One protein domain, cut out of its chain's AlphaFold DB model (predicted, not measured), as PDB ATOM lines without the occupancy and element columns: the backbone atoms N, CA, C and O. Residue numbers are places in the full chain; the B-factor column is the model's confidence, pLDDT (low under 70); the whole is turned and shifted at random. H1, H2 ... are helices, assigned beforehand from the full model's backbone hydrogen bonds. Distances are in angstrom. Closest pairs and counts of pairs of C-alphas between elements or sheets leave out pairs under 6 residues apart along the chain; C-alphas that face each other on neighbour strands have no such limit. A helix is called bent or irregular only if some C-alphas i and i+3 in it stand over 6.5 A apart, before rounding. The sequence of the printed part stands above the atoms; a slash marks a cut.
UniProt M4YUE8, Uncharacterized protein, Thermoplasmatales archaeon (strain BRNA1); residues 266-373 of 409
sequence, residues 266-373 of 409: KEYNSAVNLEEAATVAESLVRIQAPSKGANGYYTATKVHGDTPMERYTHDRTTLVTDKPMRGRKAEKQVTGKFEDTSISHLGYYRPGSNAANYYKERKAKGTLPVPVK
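Overview. This is residues 266 to 373 of the 409 residues of an uncharacterized protein of Thermoplasmatales archaeon (strain BRNA1) (UniProt M4YUE8). One long helix, H1, crosses over a layer of helices, H6, H5, H4 and H3, which it meets one after another along its length, with the short H5 near the middle of the whole. H2, a short helix, packs on H3 and lies to one side of H1, and the printed part ends in a tail, residues 365 to 373, with no named helix. The 108 printed residues hold six named helices, in chain order H1 to H6, and no named strand; the class is all helix. The whole is compact, with a radius of gyration of the C-alphas of 13.6 A, and flat, spanning 36 by 36 by 17 A.

Arrangement. Start at H1, residues 266 to 284. With residues 270 to 277 alone it touches H6, residues 355 to 364, about perpendicular at 73 degrees; the closest C-alphas, of Leu 274 and Ala 355, are 4.1 A apart. Residues 274 to 281 of H1 touch H5, residues 342 to 345, closest at the C-alphas of Ala 277 and Ile 343, 5.4 A. Residues 278 to 282 of H1 touch H4, residues 328 to 340, at a steep tilt of 61 degrees, opposite ways; the closest C-alphas, of Glu 282 and Val 334, are 5.9 A apart. Residues 281 to 284 of H1 touch H3, residues 308 to 319, closest at the C-alphas of Leu 284 and Arg 316, 6.3 A; they run the same way at a steep tilt of 68 degrees, only just short of perpendicular. H2, residues 296 to 300, touches H3, with the closest C-alphas, of Tyr 298 and Pro 308, 4.9 A apart. H2 is apart from H4 and H6, and H3 is apart from H6. In H1, H3 and H6 every O i to N i+4 pair is within hydrogen-bond range; H4 has 7 of 9, H2 has 0 of 1 but 2 of 2 O i to N i+3 pairs, and H5 is too short for an O i to N i+4 pair.

Along the chain. Find C-alpha 266 at (239.920, 140.253, 135.549); from there H1 runs 27.1 A to C-alpha 284 at (250.959, 142.977, 160.193). H2 measures 7.9 A, H3 16.4 A, H4 19.4 A and H5 5.5 A. H4 is irregular, with C-alphas 336 and 339 standing 7.9 A apart. H6 runs 14.2 A and ends at C-alpha 364, (254.767, 150.978, 135.087).

Size, cuts and confidence. Look to Asp 306 and Lys 373 for the two C-alphas farthest apart, 42.5 A. The printed part has no cut. The link from H1 to H2, 11 residues, is long, and the link from H4 to H5, 1 residue, is tight. The mean pLDDT of the printed part is 92.7, and no printed residue is under 70.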
ATOM      1  N   LYS A 266     238.498 140.476 135.237       94.19
ATOM      2  CA  LYS A 266     239.920 140.253 135.549       94.19
ATOM      3  C   LYS A 266     240.529 141.507 136.174       94.19
ATOM      4  O   LYS A 266     241.285 141.371 137.136       94.19
ATOM      5  N   GLU A 267     240.172 142.704 135.703       94.50
ATOM      6  CA  GLU A 267     240.563 143.971 136.344       94.50
ATOM      7  C   GLU A 267     240.098 144.026 137.810       94.50
ATOM      8  O   GLU A 267     240.929 144.203 138.701       94.50
ATOM      9  N   TYR A 268     238.801 143.813 138.069       93.62
ATOM     10  CA  TYR A 268     238.218 143.856 139.416       93.62
ATOM     11  C   TYR A 268     238.901 142.868 140.365       93.62
ATOM     12  O   TYR A 268     239.393 143.257 141.421       93.62
ATOM     13  N   ASN A 269     239.001 141.598 139.965       94.38
ATOM     14  CA  ASN A 269     239.633 140.558 140.776       94.38
ATOM     15  C   ASN A 269     241.112 140.857 141.075       94.38
ATOM     16  O   ASN A 269     241.576 140.598 142.182       94.38
ATOM     17  N   SER A 270     241.849 141.431 140.116       96.12
ATOM     18  CA  SER A 270     243.251 141.832 140.319       96.12
ATOM     19  C   SER A 270     243.371 143.015 141.287       96.12
ATOM     20  O   SER A 270     244.278 143.043 142.121       96.12
ATOM     21  N   ALA A 271     242.433 143.964 141.223       95.62
ATOM     22  CA  ALA A 271     242.361 145.082 142.156       95.62
ATOM     23  C   ALA A 271     241.990 144.632 143.576       95.62
ATOM     24  O   ALA A 271     242.600 145.120 144.523       95.62
ATOM     25  N   VAL A 272     241.071 143.672 143.736       94.56
ATOM     26  CA  VAL A 272     240.752 143.086 145.050       94.56
ATOM     27  C   VAL A 272     241.934 142.274 145.590       94.56
ATOM     28  O   VAL A 272     242.315 142.490 146.733       94.56
ATOM     29  N   ASN A 273     242.600 141.434 144.780       95.81
ATOM     30  CA  ASN A 273     243.831 140.737 145.203       95.81
ATOM     31  C   ASN A 273     244.876 141.726 145.764       95.81
ATOM     32  O   ASN A 273     245.478 141.454 146.801       95.81
ATOM     33  N   LEU A 274     245.072 142.882 145.112       97.50
ATOM     34  CA  LEU A 274     245.981 143.929 145.590       97.50
ATOM     35  C   LEU A 274     245.471 144.669 146.837       97.50
ATOM     36  O   LEU A 274     246.273 144.994 147.709       97.50
ATOM     37  N   GLU A 275     244.170 144.941 146.932       97.19
ATOM     38  CA  GLU A 275     243.576 145.618 148.089       97.19
ATOM     39  C   GLU A 275     243.664 144.759 149.356       97.19
ATOM     40  O   GLU A 275     244.108 145.266 150.384       97.19
ATOM     41  N   GLU A 276     243.349 143.463 149.281       95.88
ATOM     42  CA  GLU A 276     243.518 142.538 150.411       95.88
ATOM     43  C   GLU A 276     244.993 142.398 150.798       95.88
ATOM     44  O   GLU A 276     245.352 142.616 151.954       95.88
ATOM     45  N   ALA A 277     245.878 142.112 149.833       97.50
ATOM     46  CA  ALA A 277     247.292 141.869 150.118       97.50
ATOM     47  C   ALA A 277     247.995 143.075 150.755       97.50
ATOM     48  O   ALA A 277     248.764 142.927 151.706       97.50
ATOM     49  N   ALA A 278     247.720 144.282 150.252       98.06
ATOM     50  CA  ALA A 278     248.287 145.506 150.802       98.06
ATOM     51  C   ALA A 278     247.676 145.883 152.165       98.06
ATOM     52  O   ALA A 278     248.339 146.554 152.955       98.06
ATOM     53  N   THR A 279     246.444 145.449 152.457       97.75
ATOM     54  CA  THR A 279     245.790 145.657 153.761       97.75
ATOM     55  C   THR A 279     246.314 144.678 154.809       97.75
ATOM     56  O   THR A 279     246.661 145.118 155.903       97.75
ATOM     57  N   VAL A 280     246.502 143.398 154.466       96.62
ATOM     58  CA  VAL A 280     247.175 142.414 155.335       96.62
ATOM     59  C   VAL A 280     248.590 142.885 155.669       96.62
ATOM     60  O   VAL A 280     248.926 143.010 156.844       96.62
ATOM     61  N   ALA A 281     249.401 143.234 154.662       97.44
ATOM     62  CA  ALA A 281     250.769 143.706 154.882       97.44
ATOM     63  C   ALA A 281     250.824 144.962 155.773       97.44
ATOM     64  O   ALA A 281     251.689 145.074 156.641       97.44
ATOM     65  N   GLU A 282     249.888 145.901 155.607       97.50
ATOM     66  CA  GLU A 282     249.798 147.084 156.470       97.50
ATOM     67  C   GLU A 282     249.277 146.768 157.883       97.50
ATOM     68  O   GLU A 282     249.680 147.434 158.838       97.50
ATOM     69  N   SER A 283     248.467 145.722 158.046       96.06
ATOM     70  CA  SER A 283     247.971 145.265 159.348       96.06
ATOM     71  C   SER A 283     249.057 144.556 160.152       96.06
ATOM     72  O   SER A 283     249.265 144.898 161.315       96.06
ATOM     73  N   LEU A 284     249.840 143.664 159.530       95.00
ATOM     74  CA  LEU A 284     250.959 142.977 160.193       95.00
ATOM     75  C   LEU A 284     251.983 143.953 160.797       95.00
ATOM     76  O   LEU A 284     252.555 143.653 161.842       95.00
ATOM     77  N   VAL A 285     252.178 145.119 160.170       95.31
ATOM     78  CA  VAL A 285     253.067 146.211 160.619       95.31
ATOM     79  C   VAL A 285     252.492 147.022 161.796       95.31
ATOM     80  O   VAL A 285     253.248 147.682 162.516       95.31
ATOM     81  N   ARG A 286     251.171 146.989 161.996       94.88
ATOM     82  CA  ARG A 286     250.441 147.737 163.035       94.88
ATOM     83  C   ARG A 286     250.166 146.926 164.295       94.88
ATOM     84  O   ARG A 286     250.230 147.495 165.380       94.88
ATOM     85  N   ILE A 287     249.850 145.638 164.144       93.00
ATOM     86  CA  ILE A 287     249.459 144.775 165.264       93.00
ATOM     87  C   ILE A 287     250.637 144.461 166.190       93.00
ATOM     88  O   ILE A 287     251.761 144.168 165.760       93.00
ATOM     89  N   GLN A 288     250.339 144.491 167.482       86.88
ATOM     90  CA  GLN A 288     251.244 144.176 168.582       86.88
ATOM     91  C   GLN A 288     251.122 142.694 168.938       86.88
ATOM     92  O   GLN A 288     252.134 142.004 169.061       86.88
ATOM     93  N   ALA A 289     249.885 142.201 169.024       83.06
ATOM     94  CA  ALA A 289     249.539 140.807 169.239       83.06
ATOM     95  C   ALA A 289     249.083 140.175 167.906       83.06
ATOM     96  O   ALA A 289     247.937 140.379 167.498       83.06
ATOM     97  N   PRO A 290     249.953 139.422 167.201       80.00
ATOM     98  CA  PRO A 290     249.535 138.663 166.027       80.00
ATOM     99  C   PRO A 290     248.494 137.598 166.396       80.00
ATOM    100  O   PRO A 290     248.468 137.087 167.521       80.00
ATOM    101  N   SER A 291     247.650 137.247 165.428       78.38
ATOM    102  CA  SER A 291     246.674 136.165 165.563       78.38
ATOM    103  C   SER A 291     247.369 134.812 165.816       78.38
ATOM    104  O   SER A 291     248.524 134.592 165.445       78.38
ATOM    105  N   LYS A 292     246.681 133.868 166.483       78.31
ATOM    106  CA  LYS A 292     247.265 132.561 166.879       78.31
ATOM    107  C   LYS A 292     247.549 131.600 165.710       78.31
ATOM    108  O   LYS A 292     248.055 130.505 165.939       78.31
ATOM    109  N   GLY A 293     247.213 131.979 164.483       80.88
ATOM    110  CA  GLY A 293     247.454 131.207 163.272       80.88
ATOM    111  C   GLY A 293     247.195 132.071 162.043       80.88
ATOM    112  O   GLY A 293     246.422 133.022 162.114       80.88
ATOM    113  N   ALA A 294     247.842 131.746 160.925       82.69
ATOM    114  CA  ALA A 294     247.804 132.568 159.720       82.69
ATOM    115  C   ALA A 294     246.381 132.887 159.234       82.69
ATOM    116  O   ALA A 294     245.540 131.992 159.102       82.69
ATOM    117  N   ASN A 295     246.143 134.153 158.879       82.75
ATOM    118  CA  ASN A 295     244.888 134.558 158.256       82.75
ATOM    119  C   ASN A 295     244.641 133.816 156.924       82.75
ATOM    120  O   ASN A 295     245.565 133.355 156.242       82.75
ATOM    121  N   GLY A 296     243.367 133.703 156.541       85.75
ATOM    122  CA  GLY A 296     242.934 132.836 155.439       85.75
ATOM    123  C   GLY A 296     243.575 133.136 154.079       85.75
ATOM    124  O   GLY A 296     243.667 132.235 153.244       85.75
ATOM    125  N   TYR A 297     244.078 134.352 153.848       90.56
ATOM    126  CA  TYR A 297     244.706 134.726 152.580       90.56
ATOM    127  C   TYR A 297     246.014 133.967 152.309       90.56
ATOM    128  O   TYR A 297     246.310 133.655 151.152       90.56
ATOM    129  N   TYR A 298     246.748 133.555 153.348       93.25
ATOM    130  CA  TYR A 298     247.979 132.770 153.196       93.25
ATOM    131  C   TYR A 298     247.764 131.383 152.573       93.25
ATOM    132  O   TYR A 298     248.688 130.845 151.957       93.25
ATOM    133  N   THR A 299     246.539 130.845 152.615       90.75
ATOM    134  CA  THR A 299     246.163 129.608 151.899       90.75
ATOM    135  C   THR A 299     246.210 129.749 150.370       90.75
ATOM    136  O   THR A 299     246.400 128.758 149.669       90.75
ATOM    137  N   ALA A 300     246.084 130.975 149.845       90.69
ATOM    138  CA  ALA A 300     246.086 131.289 148.412       90.69
ATOM    139  C   ALA A 300     247.394 131.944 147.917       90.69
ATOM    140  O   ALA A 300     247.491 132.336 146.750       90.69
ATOM    141  N   THR A 301     248.401 132.044 148.789       92.81
ATOM    142  CA  THR A 301     249.802 132.344 148.436       92.81
ATOM    143  C   THR A 301     250.567 131.033 148.178       92.81
ATOM    144  O   THR A 301     250.058 129.958 148.500       92.81
ATOM    145  N   LYS A 302     251.760 131.082 147.563       89.44
ATOM    146  CA  LYS A 302     252.549 129.880 147.186       89.44
ATOM    147  C   LYS A 302     254.081 130.053 147.252       89.44
ATOM    148  O   LYS A 302     254.800 129.350 146.552       89.44
ATOM    149  N   VAL A 303     254.590 131.008 148.027       91.75
ATOM    150  CA  VAL A 303     256.034 131.319 148.114       91.75
ATOM    151  C   VAL A 303     256.460 131.509 149.571       91.75
ATOM    152  O   VAL A 303     255.597 131.733 150.409       91.75
ATOM    153  N   HIS A 304     257.763 131.392 149.852       93.25
ATOM    154  CA  HIS A 304     258.395 131.533 151.180       93.25
ATOM    155  C   HIS A 304     257.761 130.669 152.293       93.25
ATOM    156  O   HIS A 304     257.427 131.150 153.374       93.25
ATOM    157  N   GLY A 305     257.577 129.380 151.999       92.06
ATOM    158  CA  GLY A 305     257.032 128.372 152.913       92.06
ATOM    159  C   GLY A 305     256.074 127.421 152.200       92.06
ATOM    160  O   GLY A 305     255.483 127.781 151.176       92.06
ATOM    161  N   ASP A 306     255.884 126.234 152.760       92.25
ATOM    162  CA  ASP A 306     254.928 125.226 152.304       92.25
ATOM    163  C   ASP A 306     253.586 125.381 153.029       92.25
ATOM    164  O   ASP A 306     252.525 125.341 152.386       92.25
ATOM    165  N   THR A 307     253.605 125.676 154.334       94.62
ATOM    166  CA  THR A 307     252.384 125.940 155.114       94.62
ATOM    167  C   THR A 307     251.970 127.419 155.089       94.62
ATOM    168  O   THR A 307     252.807 128.312 154.939       94.62
ATOM    169  N   PRO A 308     250.676 127.741 155.298       94.38
ATOM    170  CA  PRO A 308     250.236 129.127 155.487       94.38
ATOM    171  C   PRO A 308     250.917 129.833 156.672       94.38
ATOM    172  O   PRO A 308     251.086 131.050 156.634       94.38
ATOM    173  N   MET A 309     251.322 129.086 157.709       94.31
ATOM    174  CA  MET A 309     251.917 129.650 158.925       94.31
ATOM    175  C   MET A 309     253.379 130.062 158.736       94.31
ATOM    176  O   MET A 309     253.762 131.134 159.202       94.31
ATOM    177  N   GLU A 310     254.175 129.286 157.994       95.38
ATOM    178  CA  GLU A 310     255.517 129.722 157.571       95.38
ATOM    179  C   GLU A 310     255.442 131.038 156.800       95.38
ATOM    180  O   GLU A 310     256.187 131.966 157.096       95.38
ATOM    181  N   ARG A 311     254.484 131.165 155.876       96.44
ATOM    182  CA  ARG A 311     254.329 132.357 155.028       96.44
ATOM    183  C   ARG A 311     253.888 133.597 155.807       96.44
ATOM    184  O   ARG A 311     254.404 134.681 155.554       96.44
ATOM    185  N   TYR A 312     252.987 133.435 156.776       95.12
ATOM    186  CA  TYR A 312     252.632 134.487 157.736       95.12
ATOM    187  C   TYR A 312     253.843 134.898 158.590       95.12
ATOM    188  O   TYR A 312     254.068 136.082 158.839       95.12
ATOM    189  N   THR A 313     254.665 133.928 159.000       93.69
ATOM    190  CA  THR A 313     255.871 134.157 159.813       93.69
ATOM    191  C   THR A 313     256.984 134.839 159.007       93.69
ATOM    192  O   THR A 313     257.627 135.759 159.514       93.69
ATOM    193  N   HIS A 314     257.166 134.470 157.734       95.94
ATOM    194  CA  HIS A 314     258.043 135.153 156.774       95.94
ATOM    195  C   HIS A 314     257.621 136.611 156.584       95.94
ATOM    196  O   HIS A 314     258.457 137.507 156.691       95.94
ATOM    197  N   ASP A 315     256.326 136.875 156.392       96.06
ATOM    198  CA  ASP A 315     255.817 138.238 156.221       96.06
ATOM    199  C   ASP A 315     255.943 139.067 157.500       96.06
ATOM    200  O   ASP A 315     256.391 140.212 157.433       96.06
ATOM    201  N   ARG A 316     255.647 138.495 158.676       92.62
ATOM    202  CA  ARG A 316     255.933 139.140 159.969       92.62
ATOM    203  C   ARG A 316     257.422 139.482 160.095       92.62
ATOM    204  O   ARG A 316     257.736 140.613 160.439       92.62
ATOM    205  N   THR A 317     258.326 138.565 159.757       93.06
ATOM    206  CA  THR A 317     259.784 138.785 159.841       93.06
ATOM    207  C   THR A 317     260.277 139.823 158.822       93.06
ATOM    208  O   THR A 317     261.160 140.624 159.118       93.06
ATOM    209  N   THR A 318     259.680 139.854 157.630       95.50
ATOM    210  CA  THR A 318     260.022 140.779 156.536       95.50
ATOM    211  C   THR A 318     259.521 142.202 156.795       95.50
ATOM    212  O   THR A 318     260.173 143.177 156.413       95.50
ATOM    213  N   LEU A 319     258.351 142.337 157.425       94.38
ATOM    214  CA  LEU A 319     257.654 143.610 157.599       94.38
ATOM    215  C   LEU A 319     257.854 144.247 158.980       94.38
ATOM    216  O   LEU A 319     257.822 145.475 159.075       94.38
ATOM    217  N   VAL A 320     258.020 143.462 160.047       86.50
ATOM    218  CA  VAL A 320     257.837 143.940 161.427       86.50
ATOM    219  C   VAL A 320     259.166 144.077 162.163       86.50
ATOM    220  O   VAL A 320     259.850 143.105 162.454       86.50
ATOM    221  N   THR A 321     259.496 145.320 162.507       80.06
ATOM    222  CA  THR A 321     260.581 145.676 163.433       80.06
ATOM    223  C   THR A 321     260.131 145.557 164.892       80.06
ATOM    224  O   THR A 321     258.930 145.569 165.151       80.06
ATOM    225  N   ASP A 322     261.069 145.616 165.842       76.88
ATOM    226  CA  ASP A 322     260.896 145.525 167.310       76.88
ATOM    227  C   ASP A 322     259.743 146.342 167.931       76.88
ATOM    228  O   ASP A 322     259.367 146.120 169.082       76.88
ATOM    229  N   LYS A 323     259.215 147.345 167.217       82.69
ATOM    230  CA  LYS A 323     258.084 148.177 167.639       82.69
ATOM    231  C   LYS A 323     257.050 148.297 166.509       82.69
ATOM    232  O   LYS A 323     257.436 148.685 165.400       82.69
ATOM    233  N   PRO A 324     255.752 148.053 166.783       85.88
ATOM    234  CA  PRO A 324     254.668 148.288 165.831       85.88
ATOM    235  C   PRO A 324     254.640 149.733 165.317       85.88
ATOM    236  O   PRO A 324     254.936 150.683 166.052       85.88
ATOM    237  N   MET A 325     254.286 149.920 164.045       93.62
ATOM    238  CA  MET A 325     254.316 151.230 163.388       93.62
ATOM    239  C   MET A 325     252.915 151.777 163.106       93.62
ATOM    240  O   MET A 325     251.980 151.040 162.820       93.62
ATOM    241  N   ARG A 326     252.789 153.111 163.095       93.75
ATOM    242  CA  ARG A 326     251.542 153.829 162.770       93.75
ATOM    243  C   ARG A 326     251.774 154.891 161.687       93.75
ATOM    244  O   ARG A 326     252.894 155.396 161.533       93.75
ATOM    245  N   GLY A 327     250.727 155.269 160.951       93.75
ATOM    246  CA  GLY A 327     250.756 156.330 159.936       93.75
ATOM    247  C   GLY A 327     251.875 156.195 158.902       93.75
ATOM    248  O   GLY A 327     252.204 155.102 158.446       93.75
ATOM    249  N   ARG A 328     252.526 157.322 158.583       93.94
ATOM    250  CA  ARG A 328     253.593 157.403 157.567       93.94
ATOM    251  C   ARG A 328     254.807 156.495 157.826       93.94
ATOM    252  O   ARG A 328     255.604 156.334 156.907       93.94
ATOM    253  N   LYS A 329     254.981 155.927 159.029       94.75
ATOM    254  CA  LYS A 329     255.990 154.879 159.272       94.75
ATOM    255  C   LYS A 329     255.518 153.539 158.702       94.75
ATOM    256  O   LYS A 329     256.199 152.997 157.839       94.75
ATOM    257  N   ALA A 330     254.320 153.088 159.083       95.50
ATOM    258  CA  ALA A 330     253.713 151.865 158.554       95.50
ATOM    259  C   ALA A 330     253.559 151.917 157.025       95.50
ATOM    260  O   ALA A 330     254.024 151.029 156.319       95.50
ATOM    261  N   GLU A 331     253.015 153.019 156.501       95.81
ATOM    262  CA  GLU A 331     252.862 153.238 155.056       95.81
ATOM    263  C   GLU A 331     254.189 153.106 154.282       95.81
ATOM    264  O   GLU A 331     254.217 152.531 153.191       95.81
ATOM    265  N   LYS A 332     255.296 153.625 154.836       95.94
ATOM    266  CA  LYS A 332     256.636 153.504 154.240       95.94
ATOM    267  C   LYS A 332     257.175 152.081 154.324       95.94
ATOM    268  O   LYS A 332     257.707 151.608 153.326       95.94
ATOM    269  N   GLN A 333     257.028 151.424 155.474       96.25
ATOM    270  CA  GLN A 333     257.497 150.056 155.692       96.25
ATOM    271  C   GLN A 333     256.856 149.099 154.682       96.25
ATOM    272  O   GLN A 333     257.561 148.426 153.937       96.25
ATOM    273  N   VAL A 334     255.527 149.146 154.550       96.31
ATOM    274  CA  VAL A 334     254.781 148.366 153.552       96.31
ATOM    275  C   VAL A 334     255.240 148.712 152.134       96.31
ATOM    276  O   VAL A 334     255.586 147.822 151.368       96.31
ATOM    277  N   THR A 335     255.322 149.999 151.777       96.31
ATOM    278  CA  THR A 335     255.742 150.416 150.422       96.31
ATOM    279  C   THR A 335     257.171 149.978 150.073       96.31
ATOM    280  O   THR A 335     257.449 149.705 148.909       96.31
ATOM    281  N   GLY A 336     258.071 149.913 151.058       95.88
ATOM    282  CA  GLY A 336     259.465 149.504 150.876       95.88
ATOM    283  C   GLY A 336     259.706 147.993 150.915       95.88
ATOM    284  O   GLY A 336     260.767 147.565 150.472       95.88
ATOM    285  N   LYS A 337     258.759 147.198 151.438       97.12
ATOM    286  CA  LYS A 337     258.934 145.751 151.657       97.12
ATOM    287  C   LYS A 337     257.860 144.837 151.074       97.12
ATOM    288  O   LYS A 337     258.053 143.631 151.072       97.12
ATOM    289  N   PHE A 338     256.769 145.366 150.524       97.31
ATOM    290  CA  PHE A 338     255.671 144.546 149.999       97.31
ATOM    291  C   PHE A 338     256.106 143.507 148.960       97.31
ATOM    292  O   PHE A 338     255.664 142.368 149.040       97.31
ATOM    293  N   GLU A 339     256.981 143.852 148.015       96.19
ATOM    294  CA  GLU A 339     257.416 142.908 146.970       96.19
ATOM    295  C   GLU A 339     258.277 141.739 147.508       96.19
ATOM    296  O   GLU A 339     258.439 140.754 146.795       96.19
ATOM    297  N   ASP A 340     258.753 141.812 148.760       96.75
ATOM    298  CA  ASP A 340     259.505 140.750 149.452       96.75
ATOM    299  C   ASP A 340     258.576 139.777 150.229       96.75
ATOM    300  O   ASP A 340     259.047 138.845 150.886       96.75
ATOM    301  N   THR A 341     257.254 140.011 150.206       97.75
ATOM    302  CA  THR A 341     256.259 139.281 151.019       97.75
ATOM    303  C   THR A 341     255.514 138.196 150.248       97.75
ATOM    304  O   THR A 341     255.090 138.391 149.104       97.75
ATOM    305  N   SER A 342     255.220 137.093 150.935       97.44
ATOM    306  CA  SER A 342     254.314 136.033 150.499       97.44
ATOM    307  C   SER A 342     252.929 136.556 150.151       97.44
ATOM    308  O   SER A 342     252.351 136.133 149.146       97.44
ATOM    309  N   ILE A 343     252.389 137.498 150.933       97.69
ATOM    310  CA  ILE A 343     251.063 138.055 150.664       97.69
ATOM    311  C   ILE A 343     251.010 138.877 149.372       97.69
ATOM    312  O   ILE A 343     249.975 138.895 148.708       97.69
ATOM    313  N   SER A 344     252.118 139.462 148.903       97.38
ATOM    314  CA  SER A 344     252.138 140.100 147.577       97.38
ATOM    315  C   SER A 344     251.912 139.110 146.422       97.38
ATOM    316  O   SER A 344     251.463 139.500 145.342       97.38
ATOM    317  N   HIS A 345     252.104 137.807 146.645       96.44
ATOM    318  CA  HIS A 345     251.782 136.762 145.674       96.44
ATOM    319  C   HIS A 345     250.317 136.282 145.744       96.44
ATOM    320  O   HIS A 345     249.954 135.361 145.009       96.44
ATOM    321  N   LEU A 346     249.457 136.911 146.560       96.00
ATOM    322  CA  LEU A 346     248.032 136.583 146.685       96.00
ATOM    323  C   LEU A 346     247.309 136.635 145.329       96.00
ATOM    324  O   LEU A 346     247.262 137.673 144.667       96.00
ATOM    325  N   GLY A 347     246.719 135.502 144.940       91.50
ATOM    326  CA  GLY A 347     245.942 135.319 143.706       91.50
ATOM    327  C   GLY A 347     244.618 134.595 143.961       91.50
ATOM    328  O   GLY A 347     244.291 133.636 143.251       91.50
ATOM    329  N   TYR A 348     243.914 135.022 145.015       86.81
ATOM    330  CA  TYR A 348     242.687 134.419 145.548       86.81
ATOM    331  C   TYR A 348     241.513 134.557 144.570       86.81
ATOM    332  O   TYR A 348     240.869 133.570 144.211       86.81
ATOM    333  N   TYR A 349     241.261 135.771 144.073       84.69
ATOM    334  CA  TYR A 349     240.158 136.048 143.155       84.69
ATOM    335  C   TYR A 349     240.553 135.735 141.710       84.69
ATOM    336  O   TYR A 349     241.556 136.242 141.198       84.69
ATOM    337  N   ARG A 350     239.751 134.891 141.043       83.50
ATOM    338  CA  ARG A 350     240.003 134.391 139.680       83.50
ATOM    339  C   ARG A 350     238.785 134.570 138.749       83.50
ATOM    340  O   ARG A 350     237.645 134.490 139.215       83.50
ATOM    341  N   PRO A 351     238.993 134.798 137.434       84.88
ATOM    342  CA  PRO A 351     240.278 135.079 136.778       84.88
ATOM    343  C   PRO A 351     240.850 136.428 137.239       84.88
ATOM    344  O   PRO A 351     240.089 137.358 137.469       84.88
ATOM    345  N   GLY A 352     242.168 136.532 137.400       85.88
ATOM    346  CA  GLY A 352     242.833 137.718 137.948       85.88
ATOM    347  C   GLY A 352     244.351 137.536 137.998       85.88
ATOM    348  O   GLY A 352     244.837 136.406 138.003       85.88
ATOM    349  N   SER A 353     245.090 138.643 138.012       91.50
ATOM    350  CA  SER A 353     246.522 138.676 138.334       91.50
ATOM    351  C   SER A 353     246.724 138.603 139.852       91.50
ATOM    352  O   SER A 353     245.825 138.969 140.614       91.50
ATOM    353  N   ASN A 354     247.907 138.171 140.302       95.12
ATOM    354  CA  ASN A 354     248.285 138.328 141.708       95.12
ATOM    355  C   ASN A 354     248.572 139.805 142.050       95.12
ATOM    356  O   ASN A 354     248.746 140.642 141.153       95.12
ATOM    357  N   ALA A 355     248.608 140.122 143.344       97.00
ATOM    358  CA  ALA A 355     248.767 141.492 143.824       97.00
ATOM    359  C   ALA A 355     250.058 142.170 143.321       97.00
ATOM    360  O   ALA A 355     249.994 143.278 142.788       97.00
ATOM    361  N   ALA A 356     251.211 141.501 143.420       96.25
ATOM    362  CA  ALA A 356     252.507 142.027 142.991       96.25
ATOM    363  C   ALA A 356     252.539 142.358 141.492       96.25
ATOM    364  O   ALA A 356     252.987 143.444 141.118       96.25
ATOM    365  N   ASN A 357     252.018 141.481 140.626       96.31
ATOM    366  CA  ASN A 357     252.000 141.731 139.183       96.31
ATOM    367  C   ASN A 357     251.058 142.887 138.826       96.31
ATOM    368  O   ASN A 357     251.434 143.748 138.036       96.31
ATOM    369  N   TYR A 358     249.870 142.959 139.437       97.00
ATOM    370  CA  TYR A 358     248.930 144.063 139.198       97.00
ATOM    371  C   TYR A 358     249.463 145.407 139.730       97.00
ATOM    372  O   TYR A 358     249.302 146.445 139.083       97.00
ATOM    373  N   TYR A 359     250.173 145.396 140.865       97.06
ATOM    374  CA  TYR A 359     250.894 146.562 141.375       97.06
ATOM    375  C   TYR A 359     251.994 147.017 140.405       97.06
ATOM    376  O   TYR A 359     252.021 148.191 140.036       97.06
ATOM    377  N   LYS A 360     252.850 146.097 139.933       96.69
ATOM    378  CA  LYS A 360     253.920 146.377 138.955       96.69
ATOM    379  C   LYS A 360     253.366 146.930 137.644       96.69
ATOM    380  O   LYS A 360     253.875 147.933 137.149       96.69
ATOM    381  N   GLU A 361     252.286 146.346 137.134       96.44
ATOM    382  CA  GLU A 361     251.600 146.806 135.926       96.44
ATOM    383  C   GLU A 361     251.099 148.254 136.070       96.44
ATOM    384  O   GLU A 361     251.380 149.097 135.216       96.44
ATOM    385  N   ARG A 362     250.409 148.586 137.171       95.94
ATOM    386  CA  ARG A 362     249.911 149.955 137.411       95.94
ATOM    387  C   ARG A 362     251.021 150.953 137.732       95.94
ATOM    388  O   ARG A 362     250.902 152.118 137.360       95.94
ATOM    389  N   LYS A 363     252.103 150.509 138.378       95.62
ATOM    390  CA  LYS A 363     253.320 151.297 138.638       95.62
ATOM    391  C   LYS A 363     253.989 151.697 137.322       95.62
ATOM    392  O   LYS A 363     254.226 152.881 137.111       95.62
ATOM    393  N   ALA A 364     254.195 150.741 136.412       96.56
ATOM    394  CA  ALA A 364     254.767 150.978 135.087       96.56
ATOM    395  C   ALA A 364     253.865 151.846 134.190       96.56
ATOM    396  O   ALA A 364     254.358 152.722 133.487       96.56
ATOM    397  N   LYS A 365     252.539 151.657 134.250       96.50
ATOM    398  CA  LYS A 365     251.557 152.473 133.510       96.50
ATOM    399  C   LYS A 365     251.298 153.861 134.121       96.50
ATOM    400  O   LYS A 365     250.509 154.617 133.566       96.50
ATOM    401  N   GLY A 366     251.877 154.187 135.281       94.94
ATOM    402  CA  GLY A 366     251.598 155.435 136.005       94.94
ATOM    403  C   GLY A 366     250.168 155.558 136.561       94.94
ATOM    404  O   GLY A 366     249.782 156.630 137.015       94.94
ATOM    405  N   THR A 367     249.373 154.480 136.564       94.50
ATOM    406  CA  THR A 367     247.947 154.475 136.959       94.50
ATOM    407  C   THR A 367     247.716 154.125 138.433       94.50
ATOM    408  O   THR A 367     246.607 153.749 138.837       94.50
ATOM    409  N   LEU A 368     248.754 154.216 139.267       93.62
ATOM    410  CA  LEU A 368     248.615 154.126 140.721       93.62
ATOM    411  C   LEU A 368     247.957 155.398 141.295       93.62
ATOM    412  O   LEU A 368     248.168 156.486 140.762       93.62
ATOM    413  N   PRO A 369     247.198 155.303 142.405       92.94
ATOM    414  CA  PRO A 369     246.590 156.477 143.028       92.94
ATOM    415  C   PRO A 369     247.633 157.516 143.477       92.94
ATOM    416  O   PRO A 369     248.586 157.185 144.186       92.94
ATOM    417  N   VAL A 370     247.434 158.782 143.109       92.06
ATOM    418  CA  VAL A 370     248.329 159.896 143.467       92.06
ATOM    419  C   VAL A 370     247.895 160.513 144.807       92.06
ATOM    420  O   VAL A 370     246.711 160.813 144.968       92.06
ATOM    421  N   PRO A 371     248.809 160.742 145.772       92.00
ATOM    422  CA  PRO A 371     248.451 161.313 147.066       92.00
ATOM    423  C   PRO A 371     248.133 162.809 146.955       92.00
ATOM    424  O   PRO A 371     248.976 163.617 146.554       92.00
ATOM    425  N   VAL A 372     246.938 163.204 147.395       89.06
ATOM    426  CA  VAL A 372     246.538 164.612 147.476       89.06
ATOM    427  C   VAL A 372     247.357 165.297 148.572       89.06
ATOM    428  O   VAL A 372     247.273 164.944 149.752       89.06
ATOM    429  N   LYS A 373     248.159 166.300 148.196       81.12
ATOM    430  CA  LYS A 373     248.885 167.134 149.164       81.12
ATOM    431  C   LYS A 373     247.863 167.924 149.997       81.12
ATOM    432  O   LYS A 373     247.021 168.603 149.410       81.12
TER     433      LYS A 373